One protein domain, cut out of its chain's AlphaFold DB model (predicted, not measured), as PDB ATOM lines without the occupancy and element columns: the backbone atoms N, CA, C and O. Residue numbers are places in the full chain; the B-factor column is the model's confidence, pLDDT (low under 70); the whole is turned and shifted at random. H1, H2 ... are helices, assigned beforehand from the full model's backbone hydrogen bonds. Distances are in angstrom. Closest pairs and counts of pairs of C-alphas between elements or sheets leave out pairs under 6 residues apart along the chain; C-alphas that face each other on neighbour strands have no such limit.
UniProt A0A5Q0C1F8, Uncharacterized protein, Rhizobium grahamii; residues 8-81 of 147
ATOM      1  N   ARG A   8      44.528 -27.855 -29.105       54.69
ATOM      2  CA  ARG A   8      44.834 -28.557 -27.857       54.69
ATOM      3  C   ARG A   8      45.385 -27.524 -26.879       54.69
ATOM      4  O   ARG A   8      46.561 -27.555 -26.534       54.69
ATOM      5  N   ALA A   9      44.554 -26.567 -26.479       61.22
ATOM      6  CA  ALA A   9      44.920 -25.653 -25.416       61.22
ATOM      7  C   ALA A   9      45.116 -26.465 -24.129       61.22
ATOM      8  O   ALA A   9      44.336 -27.368 -23.821       61.22
ATOM      9  N   GLY A  10      46.179 -26.165 -23.384       81.25
ATOM     10  CA  GLY A  10      46.384 -26.764 -22.070       81.25
ATOM     11  C   GLY A  10      45.206 -26.469 -21.133       81.25
ATOM     12  O   GLY A  10      44.522 -25.450 -21.271       81.25
ATOM     13  N   LEU A  11      44.998 -27.341 -20.145       88.31
ATOM     14  CA  LEU A  11      43.931 -27.193 -19.150       88.31
ATOM     15  C   LEU A  11      44.066 -25.906 -18.320       88.31
ATOM     16  O   LEU A  11      43.068 -25.246 -18.047       88.31
ATOM     17  N   SER A  12      45.289 -25.499 -17.969       87.50
ATOM     18  CA  SER A  12      45.522 -24.277 -17.184       87.50
ATOM     19  C   SER A  12      45.168 -22.992 -17.957       87.50
ATOM     20  O   SER A  12      44.418 -22.174 -17.423       87.50
ATOM     21  N   PRO A  13      45.587 -22.812 -19.230       89.38
ATOM     22  CA  PRO A  13      45.074 -21.730 -20.074       89.38
ATOM     23  C   PRO A  13      43.545 -21.707 -20.206       89.38
ATOM     24  O   PRO A  13      42.951 -20.631 -20.194       89.38
ATOM     25  N   ALA A  14      42.901 -22.874 -20.314       91.69
ATOM     26  CA  ALA A  14      41.444 -22.963 -20.403       91.69
ATOM     27  C   ALA A  14      40.751 -22.457 -19.127       91.69
ATOM     28  O   ALA A  14      39.779 -21.708 -19.218       91.69
ATOM     29  N   ILE A  15      41.288 -22.781 -17.944       90.38
ATOM     30  CA  ILE A  15      40.811 -22.214 -16.672       90.38
ATOM     31  C   ILE A  15      40.908 -20.685 -16.695       90.38
ATOM     32  O   ILE A  15      39.933 -20.012 -16.371       90.38
ATOM     33  N   ASN A  16      42.046 -20.125 -17.114       88.81
ATOM     34  CA  ASN A  16      42.240 -18.670 -17.137       88.81
ATOM     35  C   ASN A  16      41.278 -17.963 -18.103       88.81
ATOM     36  O   ASN A  16      40.754 -16.896 -17.779       88.81
ATOM     37  N   ARG A  17      40.987 -18.563 -19.262       88.50
ATOM     38  CA  ARG A  17      39.984 -18.039 -20.204       88.50
ATOM     39  C   ARG A  17      38.578 -18.045 -19.618       88.50
ATOM     40  O   ARG A  17      37.870 -17.054 -19.736       88.50
ATOM     41  N   ILE A  18      38.197 -19.111 -18.914       90.25
ATOM     42  CA  ILE A  18      36.898 -19.172 -18.232       90.25
ATOM     43  C   ILE A  18      36.818 -18.134 -17.108       90.25
ATOM     44  O   ILE A  18      35.819 -17.429 -17.014       90.25
ATOM     45  N   LYS A  19      37.875 -17.987 -16.299       86.00
ATOM     46  CA  LYS A  19      37.939 -16.984 -15.220       86.00
ATOM     47  C   LYS A  19      37.839 -15.546 -15.734       86.00
ATOM     48  O   LYS A  19      37.231 -14.712 -15.076       86.00
ATOM     49  N   SER A  20      38.440 -15.263 -16.889       83.50
ATOM     50  CA  SER A  20      38.431 -13.933 -17.513       83.50
ATOM     51  C   SER A  20      37.223 -13.677 -18.423       83.50
ATOM     52  O   SER A  20      37.084 -12.574 -18.937       83.50
ATOM     53  N   GLY A  21      36.366 -14.677 -18.658       84.56
ATOM     54  CA  GLY A  21      35.242 -14.583 -19.596       84.56
ATOM     55  C   GLY A  21      35.633 -14.620 -21.081       84.56
ATOM     56  O   GLY A  21      34.751 -14.647 -21.934       84.56
ATOM     57  N   ASN A  22      36.929 -14.694 -21.405       87.00
ATOM     58  CA  ASN A  22      37.465 -14.735 -22.770       87.00
ATOM     59  C   ASN A  22      37.524 -16.171 -23.319       87.00
ATOM     60  O   ASN A  22      38.585 -16.675 -23.695       87.00
ATOM     61  N   VAL A  23      36.386 -16.863 -23.301       91.69
ATOM     62  CA  VAL A  23      36.252 -18.248 -23.779       91.69
ATOM     63  C   VAL A  23      36.250 -18.331 -25.304       91.69
ATOM     64  O   VAL A  23      35.801 -17.418 -25.992       91.69
ATOM     65  N   THR A  24      36.738 -19.449 -25.837       92.06
ATOM     66  CA  THR A  24      36.845 -19.683 -27.286       92.06
ATOM     67  C   THR A  24      35.827 -20.695 -27.795       92.06
ATOM     68  O   THR A  24      35.486 -20.687 -28.978       92.06
ATOM     69  N   HIS A  25      35.305 -21.559 -26.922       92.38
ATOM     70  CA  HIS A  25      34.321 -22.555 -27.319       92.38
ATOM     71  C   HIS A  25      32.949 -21.903 -27.604       92.38
ATOM     72  O   HIS A  25      32.412 -21.237 -26.714       92.38
ATOM     73  N   PRO A  26      32.311 -22.146 -28.768       90.56
ATOM     74  CA  PRO A  26      31.059 -21.487 -29.172       90.56
ATOM     75  C   PRO A  26      29.930 -21.553 -28.133       90.56
ATOM     76  O   PRO A  26      29.292 -20.544 -27.837       90.56
ATOM     77  N   ASP A  27      29.710 -22.719 -27.519       90.44
ATOM     78  CA  ASP A  27      28.693 -22.865 -26.466       90.44
ATOM     79  C   ASP A  27      29.014 -22.046 -25.211       90.44
ATOM     80  O   ASP A  27      28.115 -21.518 -24.559       90.44
ATOM     81  N   LEU A  28      30.297 -21.944 -24.856       92.19
ATOM     82  CA  LEU A  28      30.724 -21.204 -23.675       92.19
ATOM     83  C   LEU A  28      30.644 -19.703 -23.923       92.19
ATOM     84  O   LEU A  28      30.297 -18.978 -22.999       92.19
ATOM     85  N   ILE A  29      30.879 -19.250 -25.158       89.50
ATOM     86  CA  ILE A  29      30.655 -17.857 -25.568       89.50
ATOM     87  C   ILE A  29      29.185 -17.480 -25.344       89.50
ATOM     88  O   ILE A  29      28.907 -16.448 -24.734       89.50
ATOM     89  N   LYS A  30      28.239 -18.345 -25.737       89.06
ATOM     90  CA  LYS A  30      26.803 -18.132 -25.469       89.06
ATOM     91  C   LYS A  30      26.494 -18.090 -23.970       89.06
ATOM     92  O   LYS A  30      25.725 -17.250 -23.511       89.06
ATOM     93  N   LEU A  31      27.091 -18.982 -23.177       85.88
ATOM     94  CA  LEU A  31      26.916 -18.954 -21.722       85.88
ATOM     95  C   LEU A  31      27.524 -17.693 -21.093       85.88
ATOM     96  O   LEU A  31      26.934 -17.143 -20.165       85.88
ATOM     97  N   ALA A  32      28.660 -17.215 -21.603       86.75
ATOM     98  CA  ALA A  32      29.308 -15.986 -21.159       86.75
ATOM     99  C   ALA A  32      28.445 -14.759 -21.474       86.75
ATOM    100  O   ALA A  32      28.223 -13.932 -20.592       86.75
ATOM    101  N   SER A  33      27.870 -14.676 -22.680       79.88
ATOM    102  CA  SER A  33      26.973 -13.574 -23.052       79.88
ATOM    103  C   SER A  33      25.700 -13.534 -22.204       79.88
ATOM    104  O   SER A  33      25.182 -12.455 -21.932       79.88
ATOM    105  N   LEU A  34      25.219 -14.700 -21.760       82.56
ATOM    106  CA  LEU A  34      24.061 -14.835 -20.871       82.56
ATOM    107  C   LEU A  34      24.402 -14.677 -19.377       82.56
ATOM    108  O   LEU A  34      23.503 -14.794 -18.550       82.56
ATOM    109  N   GLY A  35      25.675 -14.481 -19.008       80.69
ATOM    110  CA  GLY A  35      26.109 -14.420 -17.604       80.69
ATOM    111  C   GLY A  35      25.984 -15.750 -16.845       80.69
ATOM    112  O   GLY A  35      26.013 -15.772 -15.619       80.69
ATOM    113  N   LYS A  36      25.840 -16.870 -17.564       83.88
ATOM    114  CA  LYS A  36      25.652 -18.226 -17.015       83.88
ATOM    115  C   LYS A  36      26.925 -19.075 -17.056       83.88
ATOM    116  O   LYS A  36      26.887 -20.261 -16.728       83.88
ATOM    117  N   LEU A  37      28.051 -18.508 -17.490       88.75
ATOM    118  CA  LEU A  37      29.326 -19.220 -17.539       88.75
ATOM    119  C   LEU A  37      29.838 -19.495 -16.116       88.75
ATOM    120  O   LEU A  37      30.121 -18.569 -15.360       88.75
ATOM    121  N   LYS A  38      29.985 -20.780 -15.773       88.88
ATOM    122  CA  LYS A  38      30.538 -21.248 -14.491       88.88
ATOM    123  C   LYS A  38      31.894 -21.924 -14.693       88.88
ATOM    124  O   LYS A  38      32.100 -22.611 -15.698       88.88
ATOM    125  N   LEU A  39      32.792 -21.788 -13.718       90.06
ATOM    126  CA  LEU A  39      34.037 -22.551 -13.684       90.06
ATOM    127  C   LEU A  39      33.754 -23.954 -13.134       90.06
ATOM    128  O   LEU A  39      33.662 -24.151 -11.931       90.06
ATOM    129  N   ASN A  40      33.591 -24.928 -14.027       91.50
ATOM    130  CA  ASN A  40      33.371 -26.326 -13.667       91.50
ATOM    131  C   ASN A  40      34.126 -27.266 -14.616       91.50
ATOM    132  O   ASN A  40      34.618 -26.851 -15.670       91.50
ATOM    133  N   VAL A  41      34.199 -28.548 -14.252       92.19
ATOM    134  CA  VAL A  41      34.980 -29.548 -14.998       92.19
ATOM    135  C   VAL A  41      34.494 -29.684 -16.442       92.19
ATOM    136  O   VAL A  41      35.305 -29.778 -17.359       92.19
ATOM    137  N   THR A  42      33.180 -29.643 -16.661       92.31
ATOM    138  CA  THR A  42      32.578 -29.756 -17.996       92.31
ATOM    139  C   THR A  42      32.988 -28.593 -18.898       92.31
ATOM    140  O   THR A  42      33.397 -28.817 -20.035       92.31
ATOM    141  N   ASN A  43      32.926 -27.361 -18.400       92.81
ATOM    142  CA  ASN A  43      33.262 -26.164 -19.162       92.81
ATOM    143  C   ASN A  43      34.768 -26.080 -19.420       92.81
ATOM    144  O   ASN A  43      35.168 -25.781 -20.539       92.81
ATOM    145  N   VAL A  44      35.606 -26.422 -18.436       92.69
ATOM    146  CA  VAL A  44      37.069 -26.483 -18.622       92.69
ATOM    147  C   VAL A  44      37.446 -27.544 -19.655       92.69
ATOM    148  O   VAL A  44      38.258 -27.276 -20.537       92.69
ATOM    149  N   ALA A  45      36.833 -28.728 -19.593       92.88
ATOM    150  CA  ALA A  45      37.063 -29.794 -20.563       92.88
ATOM    151  C   ALA A  45      36.649 -29.374 -21.983       92.88
ATOM    152  O   ALA A  45      37.422 -29.569 -22.923       92.88
ATOM    153  N   LYS A  46      35.480 -28.732 -22.131       92.88
ATOM    154  CA  LYS A  46      35.003 -28.170 -23.405       92.88
ATOM    155  C   LYS A  46      35.957 -27.108 -23.955       92.88
ATOM    156  O   LYS A  46      36.363 -27.195 -25.107       92.88
ATOM    157  N   GLU A  47      36.362 -26.150 -23.125       92.75
ATOM    158  CA  GLU A  47      37.264 -25.056 -23.510       92.75
ATOM    159  C   GLU A  47      38.682 -25.536 -23.866       92.75
ATOM    160  O   GLU A  47      39.366 -24.920 -24.683       92.75
ATOM    161  N   ALA A  48      39.142 -26.632 -23.259       91.81
ATOM    162  CA  ALA A  48      40.440 -27.245 -23.545       91.81
ATOM    163  C   ALA A  48      40.395 -28.306 -24.662       91.81
ATOM    164  O   ALA A  48      41.440 -28.838 -25.046       91.81
ATOM    165  N   GLY A  49      39.204 -28.672 -25.149       90.31
ATOM    166  CA  GLY A  49      39.025 -29.769 -26.104       90.31
ATOM    167  C   GLY A  49      39.476 -31.129 -25.553       90.31
ATOM    168  O   GLY A  49      40.092 -31.919 -26.273       90.31
ATOM    169  N   ARG A  50      39.229 -31.398 -24.266       89.56
ATOM    170  CA  ARG A  50      39.603 -32.643 -23.573       89.56
ATOM    171  C   ARG A  50      38.374 -33.400 -23.081       89.56
ATOM    172  O   ARG A  50      37.305 -32.826 -22.904       89.56
ATOM    173  N   SER A  51      38.542 -34.701 -22.838       89.88
ATOM    174  CA  SER A  51      37.495 -35.485 -22.181       89.88
ATOM    175  C   SER A  51      37.273 -34.973 -20.761       89.88
ATOM    176  O   SER A  51      38.232 -34.738 -20.023       89.88
ATOM    177  N   ARG A  52      36.007 -34.872 -20.349       90.56
ATOM    178  CA  ARG A  52      35.625 -34.561 -18.966       90.56
ATOM    179  C   ARG A  52      36.224 -35.564 -17.978       90.56
ATOM    180  O   ARG A  52      36.672 -35.161 -16.906       90.56
ATOM    181  N   THR A  53      36.268 -36.849 -18.338       89.31
ATOM    182  CA  THR A  53      36.810 -37.913 -17.475       89.31
ATOM    183  C   THR A  53      38.291 -37.730 -17.182       89.31
ATOM    184  O   THR A  53      38.731 -38.100 -16.104       89.31
ATOM    185  N   ALA A  54      39.040 -37.066 -18.071       85.94
ATOM    186  CA  ALA A  54      40.456 -36.793 -17.852       85.94
ATOM    187  C   ALA A  54      40.707 -35.898 -16.628       85.94
ATOM    188  O   ALA A  54      41.822 -35.888 -16.129       85.94
ATOM    189  N   ILE A  55      39.707 -35.146 -16.156       87.31
ATOM    190  CA  ILE A  55      39.818 -34.188 -15.042       87.31
ATOM    191  C   ILE A  55      38.897 -34.576 -13.872       87.31
ATOM    192  O   ILE A  55      39.201 -34.275 -12.724       87.31
ATOM    193  N   ALA A  56      37.739 -35.183 -14.160       88.06
ATOM    194  CA  ALA A  56      36.683 -35.400 -13.172       88.06
ATOM    195  C   ALA A  56      37.003 -36.499 -12.144       88.06
ATOM    196  O   ALA A  56      36.534 -36.409 -11.009       88.06
ATOM    197  N   THR A  57      37.757 -37.527 -12.541       88.00
ATOM    198  CA  THR A  57      38.060 -38.684 -11.688       88.00
ATOM    199  C   THR A  57      39.023 -38.317 -10.562       88.00
ATOM    200  O   THR A  57      39.777 -37.353 -10.665       88.00
ATOM    201  N   GLU A  58      38.979 -39.071  -9.465       80.62
ATOM    202  CA  GLU A  58      39.900 -38.890  -8.338       80.62
ATOM    203  C   GLU A  58      41.341 -39.233  -8.733       80.62
ATOM    204  O   GLU A  58      42.244 -38.424  -8.530       80.62
ATOM    205  N   GLU A  59      41.524 -40.336  -9.459       87.00
ATOM    206  CA  GLU A  59      42.793 -40.756 -10.073       87.00
ATOM    207  C   GLU A  59      43.086 -40.021 -11.395       87.00
ATOM    208  O   GLU A  59      43.549 -40.587 -12.386       87.00
ATOM    209  N   THR A  60      42.745 -38.735 -11.469       86.38
ATOM    210  CA  THR A  60      43.011 -37.935 -12.665       86.38
ATOM    211  C   THR A  60      44.522 -37.732 -12.864       86.38
ATOM    212  O   THR A  60      45.232 -37.421 -11.907       86.38
ATOM    213  N   PRO A  61      45.029 -37.763 -14.112       84.31
ATOM    214  CA  PRO A  61      46.396 -37.326 -14.418       84.31
ATOM    215  C   PRO A  61      46.620 -35.817 -14.189       84.31
ATOM    216  O   PRO A  61      47.749 -35.335 -14.280       84.31
ATOM    217  N   TYR A  62      45.565 -35.048 -13.895       86.56
ATOM    218  CA  TYR A  62      45.617 -33.602 -13.671       86.56
ATOM    219  C   TYR A  62      45.065 -33.201 -12.288       86.56
ATOM    220  O   TYR A  62      44.149 -32.374 -12.204       86.56
ATOM    221  N   PRO A  63      45.645 -33.698 -11.178       85.81
ATOM    222  CA  PRO A  63      45.122 -33.447  -9.832       85.81
ATOM    223  C   PRO A  63      45.135 -31.954  -9.477       85.81
ATOM    224  O   PRO A  63      44.188 -31.437  -8.891       85.81
ATOM    225  N   LYS A  64      46.155 -31.213  -9.935       85.19
ATOM    226  CA  LYS A  64      46.252 -29.753  -9.745       85.19
ATOM    227  C   LYS A  64      45.088 -28.996 -10.395       85.19
ATOM    228  O   LYS A  64      44.579 -28.038  -9.824       85.19
ATOM    229  N   VAL A  65      44.657 -29.431 -11.582       86.31
ATOM    230  CA  VAL A  65      43.536 -28.822 -12.316       86.31
ATOM    231  C   VAL A  65      42.220 -29.138 -11.612       86.31
ATOM    232  O   VAL A  65      41.409 -28.238 -11.413       86.31
ATOM    233  N   ARG A  66      42.024 -30.390 -11.184       87.88
ATOM    234  CA  ARG A  66      40.841 -30.810 -10.423       87.88
ATOM    235  C   ARG A  66      40.700 -30.016  -9.125       87.88
ATOM    236  O   ARG A  66      39.647 -29.430  -8.888       87.88
ATOM    237  N   ASN A  67      41.777 -29.902  -8.349       87.62
ATOM    238  CA  ASN A  67      41.794 -29.148  -7.093       87.62
ATOM    239  C   ASN A  67      41.525 -27.650  -7.297       87.62
ATOM    240  O   ASN A  67      40.918 -27.016  -6.443       87.62
ATOM    241  N   ALA A  68      41.911 -27.087  -8.446       85.31
ATOM    242  CA  ALA A  68      41.610 -25.697  -8.784       85.31
ATOM    243  C   ALA A  68      40.141 -25.459  -9.185       85.31
ATOM    244  O   ALA A  68      39.684 -24.319  -9.148       85.31
ATOM    245  N   ILE A  69      39.410 -26.499  -9.599       87.31
ATOM    246  CA  ILE A  69      38.013 -26.405 -10.057       87.31
ATOM    247  C   ILE A  69      37.033 -26.783  -8.943       87.31
ATOM    248  O   ILE A  69      35.974 -26.169  -8.843       87.31
ATOM    249  N   LEU A  70      37.381 -27.764  -8.106       85.69
ATOM    250  CA  LEU A  70      36.525 -28.314  -7.050       85.69
ATOM    251  C   LEU A  70      35.846 -27.259  -6.156       85.69
ATOM    252  O   LEU A  70      34.631 -27.360  -5.984       85.69
ATOM    253  N   PRO A  71      36.546 -26.219  -5.656       83.62
ATOM    254  CA  PRO A  71      35.916 -25.185  -4.828       83.62
ATOM    255  C   PRO A  71      34.774 -24.441  -5.534       83.62
ATOM    256  O   PRO A  71      33.852 -23.955  -4.889       83.62
ATOM    257  N   TYR A  72      34.815 -24.374  -6.866       80.88
ATOM    258  CA  TYR A  72      33.848 -23.649  -7.691       80.88
ATOM    259  C   TYR A  72      32.716 -24.537  -8.220       80.88
ATOM    260  O   TYR A  72      31.754 -24.046  -8.809       80.88
ATOM    261  N   GLN A  73      32.821 -25.853  -8.026       73.00
ATOM    262  CA  GLN A  73      31.857 -26.819  -8.543       73.00
ATOM    263  C   GLN A  73      30.518 -26.756  -7.792       73.00
ATOM    264  O   GLN A  73      29.478 -26.997  -8.402       73.00
ATOM    265  N   ASN A  74      30.560 -26.369  -6.512       65.38
ATOM    266  CA  ASN A  74      29.393 -26.226  -5.638       65.38
ATOM    267  C   ASN A  74      29.004 -24.761  -5.376       65.38
ATOM    268  O   ASN A  74      27.975 -24.503  -4.762       65.38
ATOM    269  N   SER A  75      29.803 -23.792  -5.832       61.16
ATOM    270  CA  SER A  75      29.424 -22.380  -5.756       61.16
ATOM    271  C   SER A  75      28.381 -22.064  -6.833       61.16
ATOM    272  O   SER A  75      28.598 -22.364  -8.010       61.16
ATOM    273  N   GLU A  76      27.280 -21.414  -6.448       56.66
ATOM    274  CA  GLU A  76      26.180 -20.955  -7.320       56.66
ATOM    275  C   GLU A  76      26.647 -20.170  -8.567       56.66
ATOM    276  O   GLU A  76      25.971 -20.148  -9.596       56.66
ATOM    277  N   GLY A  77      27.863 -19.643  -8.569       53.41
ATOM    278  CA  GLY A  77      28.558 -19.177  -9.755       53.41
ATOM    279  C   GLY A  77      29.990 -18.817  -9.395       53.41
ATOM    280  O   GLY A  77      30.307 -18.586  -8.232       53.41
ATOM    281  N   TYR A  78      30.862 -18.731 -10.401       49.81
ATOM    282  CA  TYR A  78      32.052 -17.900 -10.232       49.81
ATOM    283  C   TYR A  78      31.542 -16.479  -9.942       49.81
ATOM    284  O   TYR A  78      30.573 -16.090 -10.607       49.81
ATOM    285  N   PRO A  79      32.120 -15.710  -8.999       46.91
ATOM    286  CA  PRO A  79      31.816 -14.291  -8.916       46.91
ATOM    287  C   PRO A  79      32.182 -13.725 -10.282       46.91
ATOM    288  O   PRO A  79      33.357 -13.629 -10.637       46.91
ATOM    289  N   GLN A  80      31.163 -13.481 -11.110       49.22
ATOM    290  CA  GLN A  80      31.333 -12.729 -12.335       49.22
ATOM    291  C   GLN A  80      32.100 -11.489 -11.893       49.22
ATOM    292  O   GLN A  80      31.680 -10.825 -10.941       49.22
ATOM    293  N   SER A  81      33.226 -11.193 -12.546       50.00
ATOM    294  CA  SER A  81      33.736  -9.825 -12.536       50.00
ATOM    295  C   SER A  81      32.516  -8.923 -12.674       50.00
ATOM    296  O   SER A  81      31.682  -9.228 -13.528       50.00
TER     297      SER A  81
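Overview. This is residues 8 to 81 of the 147 residues of an uncharacterized protein of Rhizobium grahamii (UniProt A0A5Q0C1F8). H1 crosses H3 in the middle of a compact helical body, H2 at one end, H4 and H5 toward the other. The printed part has 74 residues with five named helices, H1 to H5, and no named strand: all helix. The radius of gyration of the C-alphas is 11.3 A, the spans 34 by 26 by 15 A.

Along the chain. H1, residues 11 to 20, begins at C-alpha 11 (43.931, -27.193, -19.150). H2 is residues 26 to 33, H3 41 to 48, H4 53 to 56. H5, residues 63 to 73, 14.9 A long, ends at C-alpha 73 (31.857, -26.819, -8.543).

Arrangement. H3 touches H1 about perpendicular, at 79 degrees, closest C-alphas 48 and 14, 5.4 A. H4 touches H5, closest C-alphas 55 and 66, 5.8 A. H2 and H3 are close but not clearly touching, closest C-alphas 28 and 43, 7.2 A. Every O i to N i+4 pair is within hydrogen-bond range in H1, H2 and H3, 5 of 7 in H5.

Size, cuts and confidence. The printed part has no cut; residues 8 to 9 and 74 to 81 have pLDDT under 70.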